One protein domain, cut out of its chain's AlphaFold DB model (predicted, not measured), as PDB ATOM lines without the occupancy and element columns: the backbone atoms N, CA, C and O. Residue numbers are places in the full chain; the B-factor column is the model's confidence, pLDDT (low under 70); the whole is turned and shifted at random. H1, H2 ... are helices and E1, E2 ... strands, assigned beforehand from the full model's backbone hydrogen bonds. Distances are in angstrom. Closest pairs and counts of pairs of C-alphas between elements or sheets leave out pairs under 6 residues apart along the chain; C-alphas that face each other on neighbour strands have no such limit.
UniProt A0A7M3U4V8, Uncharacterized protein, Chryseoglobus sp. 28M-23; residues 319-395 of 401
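This is residues 319 to 395 of the 401 residues of an uncharacterized protein of Chryseoglobus sp. 28M-23 (UniProt A0A7M3U4V8). Picture one strongly twisted and curled sheet of five strands with the long helix H2 packed between its two edge strands, E5 and E2, like a bar across the open side of a half-rolled sheet. The short helix H1 sits by E2 and by the beginning of H2. The printed part has 77 residues, with two named helices and five named strands that follow each other along the chain as E1 E2 H1 H2 E3 E4 E5, and the sheet runs E2 E1 E3 E4 E5, antiparallel throughout. The class is mixed, helices and strands. The whole is compact, with a radius of gyration of the C-alphas of 11.3 A, and it spans 36 by 27 by 23 A.

Find C-alpha 319 at (239.169, 215.624, 217.248); from there E1, residues 319 to 326, runs 20.3 A. E2 follows at residues 329 to 332, and H1 at residues 339 to 342. Look next for C-alpha 348 at (227.300, 205.638, 201.280), where H2 begins; it covers residues 348 to 361 and 19.8 A. Then come E3, residues 367 to 371, 13.6 A long; E4, residues 375 to 379, 12.7 A; and E5, residues 384 to 389, 14.3 A, ending at C-alpha 389 at (239.418, 202.882, 211.645).

Begin with the hairpin of E1 and E2, where N 326 and O 329 are 2.8 A apart, within hydrogen-bond range. On the other side of E1 is E3, with N 323 and O 368 at 3.0 A. E3, E4 and E5 form a meander, each strand the antiparallel neighbour of the one before: look at N 369 and O 377, 2.8 A, and N 378 and O 385, 2.8 A. E2, H1, H2 and E3 make a split strand-helix-strand unit, its two strands running the same way with E1 between them; its crossover is left-handed. H2 is on the sheet in two layers, a helix on one face of a sheet, yet over none of the strands, at a height over the sheet of 4.1 A, only just above the sheet's level. Its closest C-alphas to E5 are Val 358 and Val 387, 5.9 A, and to E2 Gln 355 and Ile 330, 6.5 A. H1 only grazes the sheet; it touches H2, closest at the C-alphas of Arg 340 and Arg 348, 5.9 A. In H2 every O i to N i+4 pair is within hydrogen-bond range; H1 is too short for such a pair. E2 and E5 are apart.

The C-alphas farthest apart are those of Asp 346 and Glu 382, 36.2 A. The printed part has no cut and no long link. Its mean pLDDT is 88.8, and no printed residue is under 70.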
ATOM      1  N   THR A 319     239.762 214.487 217.947       89.50
ATOM      2  CA  THR A 319     239.169 215.624 217.248       89.50
ATOM      3  C   THR A 319     238.134 216.306 218.158       89.50
ATOM      4  O   THR A 319     237.662 215.712 219.142       89.50
ATOM      5  N   PRO A 320     237.771 217.574 217.889       85.75
ATOM      6  CA  PRO A 320     236.786 218.290 218.699       85.75
ATOM      7  C   PRO A 320     235.346 217.789 218.504       85.75
ATOM      8  O   PRO A 320     234.470 218.238 219.237       85.75
ATOM      9  N   HIS A 321     235.105 216.884 217.553       88.38
ATOM     10  CA  HIS A 321     233.776 216.394 217.202       88.38
ATOM     11  C   HIS A 321     233.315 215.258 218.117       88.38
ATOM     12  O   HIS A 321     234.120 214.485 218.657       88.38
ATOM     13  N   TYR A 322     231.999 215.155 218.272       91.00
ATOM     14  CA  TYR A 322     231.346 214.153 219.103       91.00
ATOM     15  C   TYR A 322     230.270 213.442 218.302       91.00
ATOM     16  O   TYR A 322     229.495 214.086 217.606       91.00
ATOM     17  N   TYR A 323     230.180 212.128 218.468       94.31
ATOM     18  CA  TYR A 323     229.179 211.319 217.787       94.31
ATOM     19  C   TYR A 323     228.465 210.415 218.794       94.31
ATOM     20  O   TYR A 323     228.973 210.162 219.889       94.31
ATOM     21  N   GLU A 324     227.285 209.927 218.438       92.75
ATOM     22  CA  GLU A 324     226.531 208.962 219.243       92.75
ATOM     23  C   GLU A 324     225.926 207.887 218.341       92.75
ATOM     24  O   GLU A 324     225.483 208.173 217.225       92.75
ATOM     25  N   ALA A 325     225.924 206.650 218.832       91.62
ATOM     26  CA  ALA A 325     225.175 205.549 218.245       91.62
ATOM     27  C   ALA A 325     223.724 205.583 218.758       91.62
ATOM     28  O   ALA A 325     223.483 205.262 219.919       91.62
ATOM     29  N   VAL A 326     222.756 205.970 217.925       89.06
ATOM     30  CA  VAL A 326     221.331 206.086 218.299       89.06
ATOM     31  C   VAL A 326     220.447 205.516 217.196       89.06
ATOM     32  O   VAL A 326     220.676 205.800 216.021       89.06
ATOM     33  N   ASP A 327     219.437 204.725 217.567       87.06
ATOM     34  CA  ASP A 327     218.453 204.128 216.650       87.06
ATOM     35  C   ASP A 327     219.105 203.403 215.454       87.06
ATOM     36  O   ASP A 327     218.693 203.541 214.296       87.06
ATOM     37  N   GLY A 328     220.189 202.668 215.722       88.50
ATOM     38  CA  GLY A 328     220.964 201.968 214.696       88.50
ATOM     39  C   GLY A 328     221.674 202.891 213.696       88.50
ATOM     40  O   GLY A 328     221.909 202.495 212.549       88.50
ATOM     41  N   ARG A 329     221.994 204.129 214.088       92.69
ATOM     42  CA  ARG A 329     222.697 205.122 213.263       92.69
ATOM     43  C   ARG A 329     223.803 205.812 214.041       92.69
ATOM     44  O   ARG A 329     223.703 205.977 215.250       92.69
ATOM     45  N   ILE A 330     224.834 206.263 213.332       94.88
ATOM     46  CA  ILE A 330     225.829 207.183 213.892       94.88
ATOM     47  C   ILE A 330     225.394 208.606 213.560       94.88
ATOM     48  O   ILE A 330     225.163 208.935 212.393       94.88
ATOM     49  N   VAL A 331     225.285 209.444 214.584       93.94
ATOM     50  CA  VAL A 331     224.859 210.841 214.465       93.94
ATOM     51  C   VAL A 331     225.970 211.750 214.971       93.94
ATOM     52  O   VAL A 331     226.517 211.509 216.047       93.94
ATOM     53  N   ASP A 332     226.304 212.791 214.208       94.81
ATOM     54  CA  ASP A 332     227.142 213.885 214.700       94.81
ATOM     55  C   ASP A 332     226.338 214.740 215.678       94.81
ATOM     56  O   ASP A 332     225.293 215.290 215.334       94.81
ATOM     57  N   LEU A 333     226.827 214.852 216.910       85.19
ATOM     58  CA  LEU A 333     226.127 215.557 217.978       85.19
ATOM     59  C   LEU A 333     226.130 217.074 217.796       85.19
ATOM     60  O   LEU A 333     225.289 217.742 218.395       85.19
ATOM     61  N   ASP A 334     227.051 217.618 216.998       84.25
ATOM     62  CA  ASP A 334     227.108 219.057 216.745       84.25
ATOM     63  C   ASP A 334     226.069 219.489 215.698       84.25
ATOM     64  O   ASP A 334     225.419 220.524 215.862       84.25
ATOM     65  N   SER A 335     225.900 218.709 214.626       87.62
ATOM     66  CA  SER A 335     224.980 219.028 213.523       87.62
ATOM     67  C   SER A 335     223.633 218.300 213.578       87.62
ATOM     68  O   SER A 335     222.679 218.737 212.935       87.62
ATOM     69  N   GLY A 336     223.541 217.187 214.308       89.69
ATOM     70  CA  GLY A 336     222.395 216.275 214.291       89.69
ATOM     71  C   GLY A 336     222.267 215.450 213.002       89.69
ATOM     72  O   GLY A 336     221.278 214.738 212.830       89.69
ATOM     73  N   ILE A 337     223.232 215.547 212.083       93.00
ATOM     74  CA  ILE A 337     223.212 214.842 210.798       93.00
ATOM     75  C   ILE A 337     223.657 213.390 211.009       93.00
ATOM     76  O   ILE A 337     224.572 213.104 211.784       93.00
ATOM     77  N   THR A 338     223.011 212.458 210.307       95.00
ATOM     78  CA  THR A 338     223.415 211.048 210.320       95.00
ATOM     79  C   THR A 338     224.609 210.822 209.398       95.00
ATOM     80  O   THR A 338     224.730 211.479 208.363       95.00
ATOM     81  N   LEU A 339     225.472 209.853 209.713       94.12
ATOM     82  CA  LEU A 339     226.635 209.526 208.882       94.12
ATOM     83  C   LEU A 339     226.242 209.275 207.416       94.12
ATOM     84  O   LEU A 339     226.896 209.765 206.500       94.12
ATOM     85  N   ARG A 340     225.122 208.581 207.190       91.69
ATOM     86  CA  ARG A 340     224.584 208.288 205.854       91.69
ATOM     87  C   ARG A 340     224.261 209.542 205.036       91.69
ATOM     88  O   ARG A 340     224.454 209.547 203.819       91.69
ATOM     89  N   ASP A 341     223.734 210.566 205.697       91.88
ATOM     90  CA  ASP A 341     223.330 211.818 205.058       91.88
ATOM     91  C   ASP A 341     224.518 212.776 204.888       91.88
ATOM     92  O   ASP A 341     224.506 213.611 203.984       91.88
ATOM     93  N   ALA A 342     225.546 212.641 205.732       91.31
ATOM     94  CA  ALA A 342     226.758 213.454 205.693       91.31
ATOM     95  C   ALA A 342     227.749 213.041 204.593       91.31
ATOM     96  O   ALA A 342     228.562 213.869 204.178       91.31
ATOM     97  N   VAL A 343     227.699 211.790 204.121       91.62
ATOM     98  CA  VAL A 343     228.615 211.287 203.087       91.62
ATOM     99  C   VAL A 343     228.035 211.403 201.663       91.62
ATOM    100  O   VAL A 343     226.819 211.261 201.464       91.62
ATOM    101  N   PRO A 344     228.889 211.623 200.644       89.50
ATOM    102  CA  PRO A 344     228.507 211.560 199.234       89.50
ATOM    103  C   PRO A 344     227.805 210.250 198.847       89.50
ATOM    104  O   PRO A 344     228.055 209.185 199.411       89.50
ATOM    105  N   ALA A 345     226.905 210.313 197.861       89.31
ATOM    106  CA  ALA A 345     226.067 209.173 197.478       89.31
ATOM    107  C   ALA A 345     226.872 207.941 197.024       89.31
ATOM    108  O   ALA A 345     226.441 206.812 197.248       89.31
ATOM    109  N   ASP A 346     228.033 208.165 196.417       89.06
ATOM    110  CA  ASP A 346     228.983 207.161 195.943       89.06
ATOM    111  C   ASP A 346     229.762 206.465 197.072       89.06
ATOM    112  O   ASP A 346     230.167 205.316 196.901       89.06
ATOM    113  N   THR A 347     229.904 207.087 198.250       88.19
ATOM    114  CA  THR A 347     230.592 206.482 199.409       88.19
ATOM    115  C   THR A 347     229.644 205.945 200.485       88.19
ATOM    116  O   THR A 347     230.094 205.281 201.422       88.19
ATOM    117  N   ARG A 348     228.322 206.113 200.323       90.06
ATOM    118  CA  ARG A 348     227.300 205.638 201.280       90.06
ATOM    119  C   ARG A 348     227.413 204.164 201.639       90.06
ATOM    120  O   ARG A 348     227.259 203.833 202.804       90.06
ATOM    121  N   HIS A 349     227.707 203.286 200.682       89.94
ATOM    122  CA  HIS A 349     227.846 201.856 200.975       89.94
ATOM    123  C   HIS A 349     229.018 201.574 201.936       89.94
ATOM    124  O   HIS A 349     228.909 200.724 202.817       89.94
ATOM    125  N   HIS A 350     230.131 202.307 201.807       87.50
ATOM    126  CA  HIS A 350     231.256 202.194 202.740       87.50
ATOM    127  C   HIS A 350     230.880 202.715 204.130       87.50
ATOM    128  O   HIS A 350     231.152 202.045 205.121       87.50
ATOM    129  N   ALA A 351     230.189 203.854 204.198       88.69
ATOM    130  CA  ALA A 351     229.713 204.416 205.457       88.69
ATOM    131  C   ALA A 351     228.664 203.524 206.150       88.69
ATOM    132  O   ALA A 351     228.692 203.374 207.367       88.69
ATOM    133  N   GLU A 352     227.765 202.891 205.392       90.62
ATOM    134  CA  GLU A 352     226.775 201.935 205.907       90.62
ATOM    135  C   GLU A 352     227.453 200.680 206.475       90.62
ATOM    136  O   GLU A 352     227.069 200.210 207.548       90.62
ATOM    137  N   ARG A 353     228.495 200.168 205.806       90.75
ATOM    138  CA  ARG A 353     229.315 199.066 206.330       90.75
ATOM    139  C   ARG A 353     230.038 199.446 207.618       90.75
ATOM    140  O   ARG A 353     229.908 198.729 208.604       90.75
ATOM    141  N   LEU A 354     230.742 200.578 207.621       90.94
ATOM    142  CA  LEU A 354     231.424 201.106 208.803       90.94
ATOM    143  C   LEU A 354     230.441 201.285 209.966       90.94
ATOM    144  O   LEU A 354     230.716 200.882 211.091       90.94
ATOM    145  N   GLN A 355     229.264 201.845 209.690       92.88
ATOM    146  CA  GLN A 355     228.215 202.009 210.686       92.88
ATOM    147  C   GLN A 355     227.768 200.659 211.258       92.88
ATOM    148  O   GLN A 355     227.647 200.535 212.473       92.88
ATOM    149  N   ALA A 356     227.541 199.650 210.418       91.38
ATOM    150  CA  ALA A 356     227.165 198.319 210.885       91.38
ATOM    151  C   ALA A 356     228.257 197.684 211.765       91.38
ATOM    152  O   ALA A 356     227.936 197.117 212.807       91.38
ATOM    153  N   GLU A 357     229.531 197.819 211.383       90.81
ATOM    154  CA  GLU A 357     230.680 197.325 212.157       90.81
ATOM    155  C   GLU A 357     230.757 198.001 213.538       90.81
ATOM    156  O   GLU A 357     230.846 197.324 214.562       90.81
ATOM    157  N   VAL A 358     230.621 199.329 213.587       90.06
ATOM    158  CA  VAL A 358     230.652 200.101 214.839       90.06
ATOM    159  C   VAL A 358     229.466 199.761 215.739       90.06
ATOM    160  O   VAL A 358     229.647 199.566 216.939       90.06
ATOM    161  N   LEU A 359     228.255 199.660 215.188       89.69
ATOM    162  CA  LEU A 359     227.048 199.340 215.959       89.69
ATOM    163  C   LEU A 359     227.033 197.893 216.460       89.69
ATOM    164  O   LEU A 359     226.444 197.617 217.498       89.69
ATOM    165  N   ALA A 360     227.697 196.968 215.764       88.31
ATOM    166  CA  ALA A 360     227.895 195.612 216.270       88.31
ATOM    167  C   ALA A 360     228.862 195.580 217.467       88.31
ATOM    168  O   ALA A 360     228.734 194.720 218.337       88.31
ATOM    169  N   ALA A 361     229.813 196.517 217.517       85.00
ATOM    170  CA  ALA A 361     230.818 196.624 218.571       85.00
ATOM    171  C   ALA A 361     230.413 197.547 219.736       85.00
ATOM    172  O   ALA A 361     231.134 197.610 220.732       85.00
ATOM    173  N   THR A 362     229.301 198.286 219.633       85.12
ATOM    174  CA  THR A 362     228.920 199.316 220.613       85.12
ATOM    175  C   THR A 362     227.453 199.226 221.038       85.12
ATOM    176  O   THR A 362     226.577 199.081 220.189       85.12
ATOM    177  N   PRO A 363     227.144 199.347 222.344       81.81
ATOM    178  CA  PRO A 363     225.764 199.483 222.811       81.81
ATOM    179  C   PRO A 363     225.070 200.741 222.263       81.81
ATOM    180  O   PRO A 363     225.726 201.732 221.933       81.81
ATOM    181  N   GLU A 364     223.736 200.757 222.253       80.62
ATOM    182  CA  GLU A 364     222.985 201.985 221.964       80.62
ATOM    183  C   GLU A 364     223.303 203.102 222.970       80.62
ATOM    184  O   GLU A 364     223.608 202.858 224.138       80.62
ATOM    185  N   HIS A 365     223.226 204.347 222.498       81.81
ATOM    186  CA  HIS A 365     223.578 205.568 223.226       81.81
ATOM    187  C   HIS A 365     225.046 205.653 223.664       81.81
ATOM    188  O   HIS A 365     225.404 206.442 224.547       81.81
ATOM    189  N   THR A 366     225.921 204.860 223.038       86.69
ATOM    190  CA  THR A 366     227.362 204.942 223.277       86.69
ATOM    191  C   THR A 366     227.926 206.211 222.651       86.69
ATOM    192  O   THR A 366     227.704 206.507 221.473       86.69
ATOM    193  N   ALA A 367     228.687 206.960 223.450       89.06
ATOM    194  CA  ALA A 367     229.408 208.125 222.973       89.06
ATOM    195  C   ALA A 367     230.622 207.683 222.149       89.06
ATOM    196  O   ALA A 367     231.449 206.893 222.607       89.06
ATOM    197  N   LEU A 368     230.743 208.237 220.951       93.81
ATOM    198  CA  LEU A 368     231.804 207.953 220.000       93.81
ATOM    199  C   LEU A 368     232.683 209.201 219.827       93.81
ATOM    200  O   LEU A 368     232.200 210.337 219.759       93.81
ATOM    201  N   ARG A 369     233.996 208.997 219.751       92.25
ATOM    202  CA  ARG A 369     234.995 210.037 219.480       92.25
ATOM    203  C   ARG A 369     235.923 209.579 218.373       92.25
ATOM    204  O   ARG A 369     236.198 208.398 218.251       92.25
ATOM    205  N   LEU A 370     236.434 210.523 217.603       93.75
ATOM    206  CA  LEU A 370     237.340 210.248 216.498       93.75
ATOM    207  C   LEU A 370     238.719 210.818 216.810       93.75
ATOM    208  O   LEU A 370     238.811 211.886 217.418       93.75
ATOM    209  N   THR A 371     239.782 210.137 216.396       92.00
ATOM    210  CA  THR A 371     241.144 210.670 216.484       92.00
ATOM    211  C   THR A 371     241.616 211.274 215.162       92.00
ATOM    212  O   THR A 371     241.093 210.974 214.092       92.00
ATOM    213  N   THR A 372     242.664 212.097 215.208       90.25
ATOM    214  CA  THR A 372     243.369 212.641 214.036       90.25
ATOM    215  C   THR A 372     243.978 211.558 213.146       90.25
ATOM    216  O   THR A 372     244.414 211.856 212.041       90.25
ATOM    217  N   TYR A 373     244.037 210.319 213.636       90.00
ATOM    218  CA  TYR A 373     244.533 209.146 212.923       90.00
ATOM    219  C   TYR A 373     243.427 208.344 212.228       90.00
ATOM    220  O   TYR A 373     243.736 207.358 211.563       90.00
ATOM    221  N   GLY A 374     242.166 208.768 212.369       91.44
ATOM    222  CA  GLY A 374     241.009 208.040 211.854       91.44
ATOM    223  C   GLY A 374     240.471 206.983 212.815       91.44
ATOM    224  O   GLY A 374     239.499 206.317 212.489       91.44
ATOM    225  N   ASP A 375     241.039 206.818 214.008       92.19
ATOM    226  CA  ASP A 375     240.572 205.783 214.927       92.19
ATOM    227  C   ASP A 375     239.277 206.251 215.611       92.19
ATOM    228  O   ASP A 375     239.237 207.294 216.274       92.19
ATOM    229  N   LEU A 376     238.198 205.487 215.438       93.75
ATOM    230  CA  LEU A 376     236.925 205.716 216.107       93.75
ATOM    231  C   LEU A 376     236.923 204.974 217.442       93.75
ATOM    232  O   LEU A 376     237.157 203.767 217.513       93.75
ATOM    233  N   VAL A 377     236.648 205.714 218.505       92.00
ATOM    234  CA  VAL A 377     236.739 205.280 219.893       92.00
ATOM    235  C   VAL A 377     235.361 205.338 220.528       92.00
ATOM    236  O   VAL A 377     234.735 206.397 220.581       92.00
ATOM    237  N   ALA A 378     234.908 204.204 221.046       90.00
ATOM    238  CA  ALA A 378     233.707 204.107 221.854       90.00
ATOM    239  C   ALA A 378     234.043 204.325 223.326       90.00
ATOM    240  O   ALA A 378     234.952 203.697 223.867       90.00
ATOM    241  N   VAL A 379     233.302 205.217 223.978       83.25
ATOM    242  CA  VAL A 379     233.420 205.476 225.412       83.25
ATOM    243  C   VAL A 379     232.325 204.696 226.125       83.25
ATOM    244  O   VAL A 379     231.167 205.113 226.148       83.25
ATOM    245  N   THR A 380     232.711 203.553 226.686       79.12
ATOM    246  CA  THR A 380     231.828 202.635 227.418       79.12
ATOM    247  C   THR A 380     232.085 202.714 228.926       79.12
ATOM    248  O   THR A 380     233.023 203.380 229.375       79.12
ATOM    249  N   ASP A 381     231.280 202.008 229.720       70.88
ATOM    250  CA  ASP A 381     231.469 201.911 231.175       70.88
ATOM    251  C   ASP A 381     232.779 201.181 231.555       70.88
ATOM    252  O   ASP A 381     233.373 201.442 232.610       70.88
ATOM    253  N   GLU A 382     233.269 200.302 230.675       71.00
ATOM    254  CA  GLU A 382     234.521 199.553 230.848       71.00
ATOM    255  C   GLU A 382     235.754 200.387 230.472       71.00
ATOM    256  O   GLU A 382     236.832 200.200 231.038       71.00
ATOM    257  N   GLY A 383     235.585 201.374 229.591       70.56
ATOM    258  CA  GLY A 383     236.646 202.273 229.160       70.56
ATOM    259  C   GLY A 383     236.495 202.733 227.715       70.56
ATOM    260  O   GLY A 383     235.471 202.519 227.061       70.56
ATOM    261  N   ALA A 384     237.540 203.400 227.229       79.62
ATOM    262  CA  ALA A 384     237.654 203.814 225.840       79.62
ATOM    263  C   ALA A 384     238.236 202.666 225.005       79.62
ATOM    264  O   ALA A 384     239.349 202.217 225.274       79.62
ATOM    265  N   VAL A 385     237.495 202.214 223.996       85.31
ATOM    266  CA  VAL A 385     237.901 201.106 223.120       85.31
ATOM    267  C   VAL A 385     237.879 201.577 221.673       85.31
ATOM    268  O   VAL A 385     236.928 202.235 221.247       85.31
ATOM    269  N   ARG A 386     238.927 201.260 220.908       89.94
ATOM    270  CA  ARG A 386     238.950 201.490 219.458       89.94
ATOM    271  C   ARG A 386     237.991 200.502 218.797       89.94
ATOM    272  O   ARG A 386     238.179 199.297 218.924       89.94
ATOM    273  N   VAL A 387     236.978 201.008 218.103       91.69
ATOM    274  CA  VAL A 387     235.918 200.188 217.489       91.69
ATOM    275  C   VAL A 387     235.996 200.139 215.970       91.69
ATOM    276  O   VAL A 387     235.502 199.190 215.377       91.69
ATOM    277  N   ALA A 388     236.632 201.126 215.339       92.12
ATOM    278  CA  ALA A 388     236.882 201.123 213.903       92.12
ATOM    279  C   ALA A 388     238.045 202.052 213.533       92.12
ATOM    280  O   ALA A 388     238.458 202.896 214.332       92.12
ATOM    281  N   VAL A 389     238.535 201.913 212.303       91.12
ATOM    282  CA  VAL A 389     239.418 202.882 211.645       91.12
ATOM    283  C   VAL A 389     238.646 203.480 210.477       91.12
ATOM    284  O   VAL A 389     237.988 202.763 209.727       91.12
ATOM    285  N   VAL A 390     238.696 204.798 210.363       91.25
ATOM    286  CA  VAL A 390     237.865 205.597 209.475       91.25
ATOM    287  C   VAL A 390     238.752 206.409 208.550       91.25
ATOM    288  O   VAL A 390     239.630 207.144 209.005       91.25
ATOM    289  N   GLU A 391     238.473 206.322 207.255       87.50
ATOM    290  CA  GLU A 391     239.094 207.188 206.257       87.50
ATOM    291  C   GLU A 391     238.243 208.443 205.998       87.50
ATOM    292  O   GLU A 391     237.014 208.399 206.138       87.50
ATOM    293  N   PRO A 392     238.858 209.578 205.605       87.12
ATOM    294  CA  PRO A 392     238.142 210.836 205.407       87.12
ATOM    295  C   PRO A 392     236.948 210.746 204.448       87.12
ATOM    296  O   PRO A 392     235.936 211.403 204.685       87.12
ATOM    297  N   GLU A 393     237.021 209.928 203.390       85.94
ATOM    298  CA  GLU A 393     235.941 209.809 202.398       85.94
ATOM    299  C   GLU A 393     234.718 209.027 202.914       85.94
ATOM    300  O   GLU A 393     233.643 209.060 202.305       85.94
ATOM    301  N   GLN A 394     234.879 208.312 204.030       88.06
ATOM    302  CA  GLN A 394     233.862 207.459 204.649       88.06
ATOM    303  C   GLN A 394     233.186 208.128 205.853       88.06
ATOM    304  O   GLN A 394     232.345 207.507 206.505       88.06
ATOM    305  N   TRP A 395     233.554 209.374 206.166       93.12
ATOM    306  CA  TRP A 395     233.124 210.080 207.369       93.12
ATOM    307  C   TRP A 395     232.513 211.451 207.079       93.12
ATOM    308  O   TRP A 395     232.411 211.895 205.936       93.12
TER     309      TRP A 395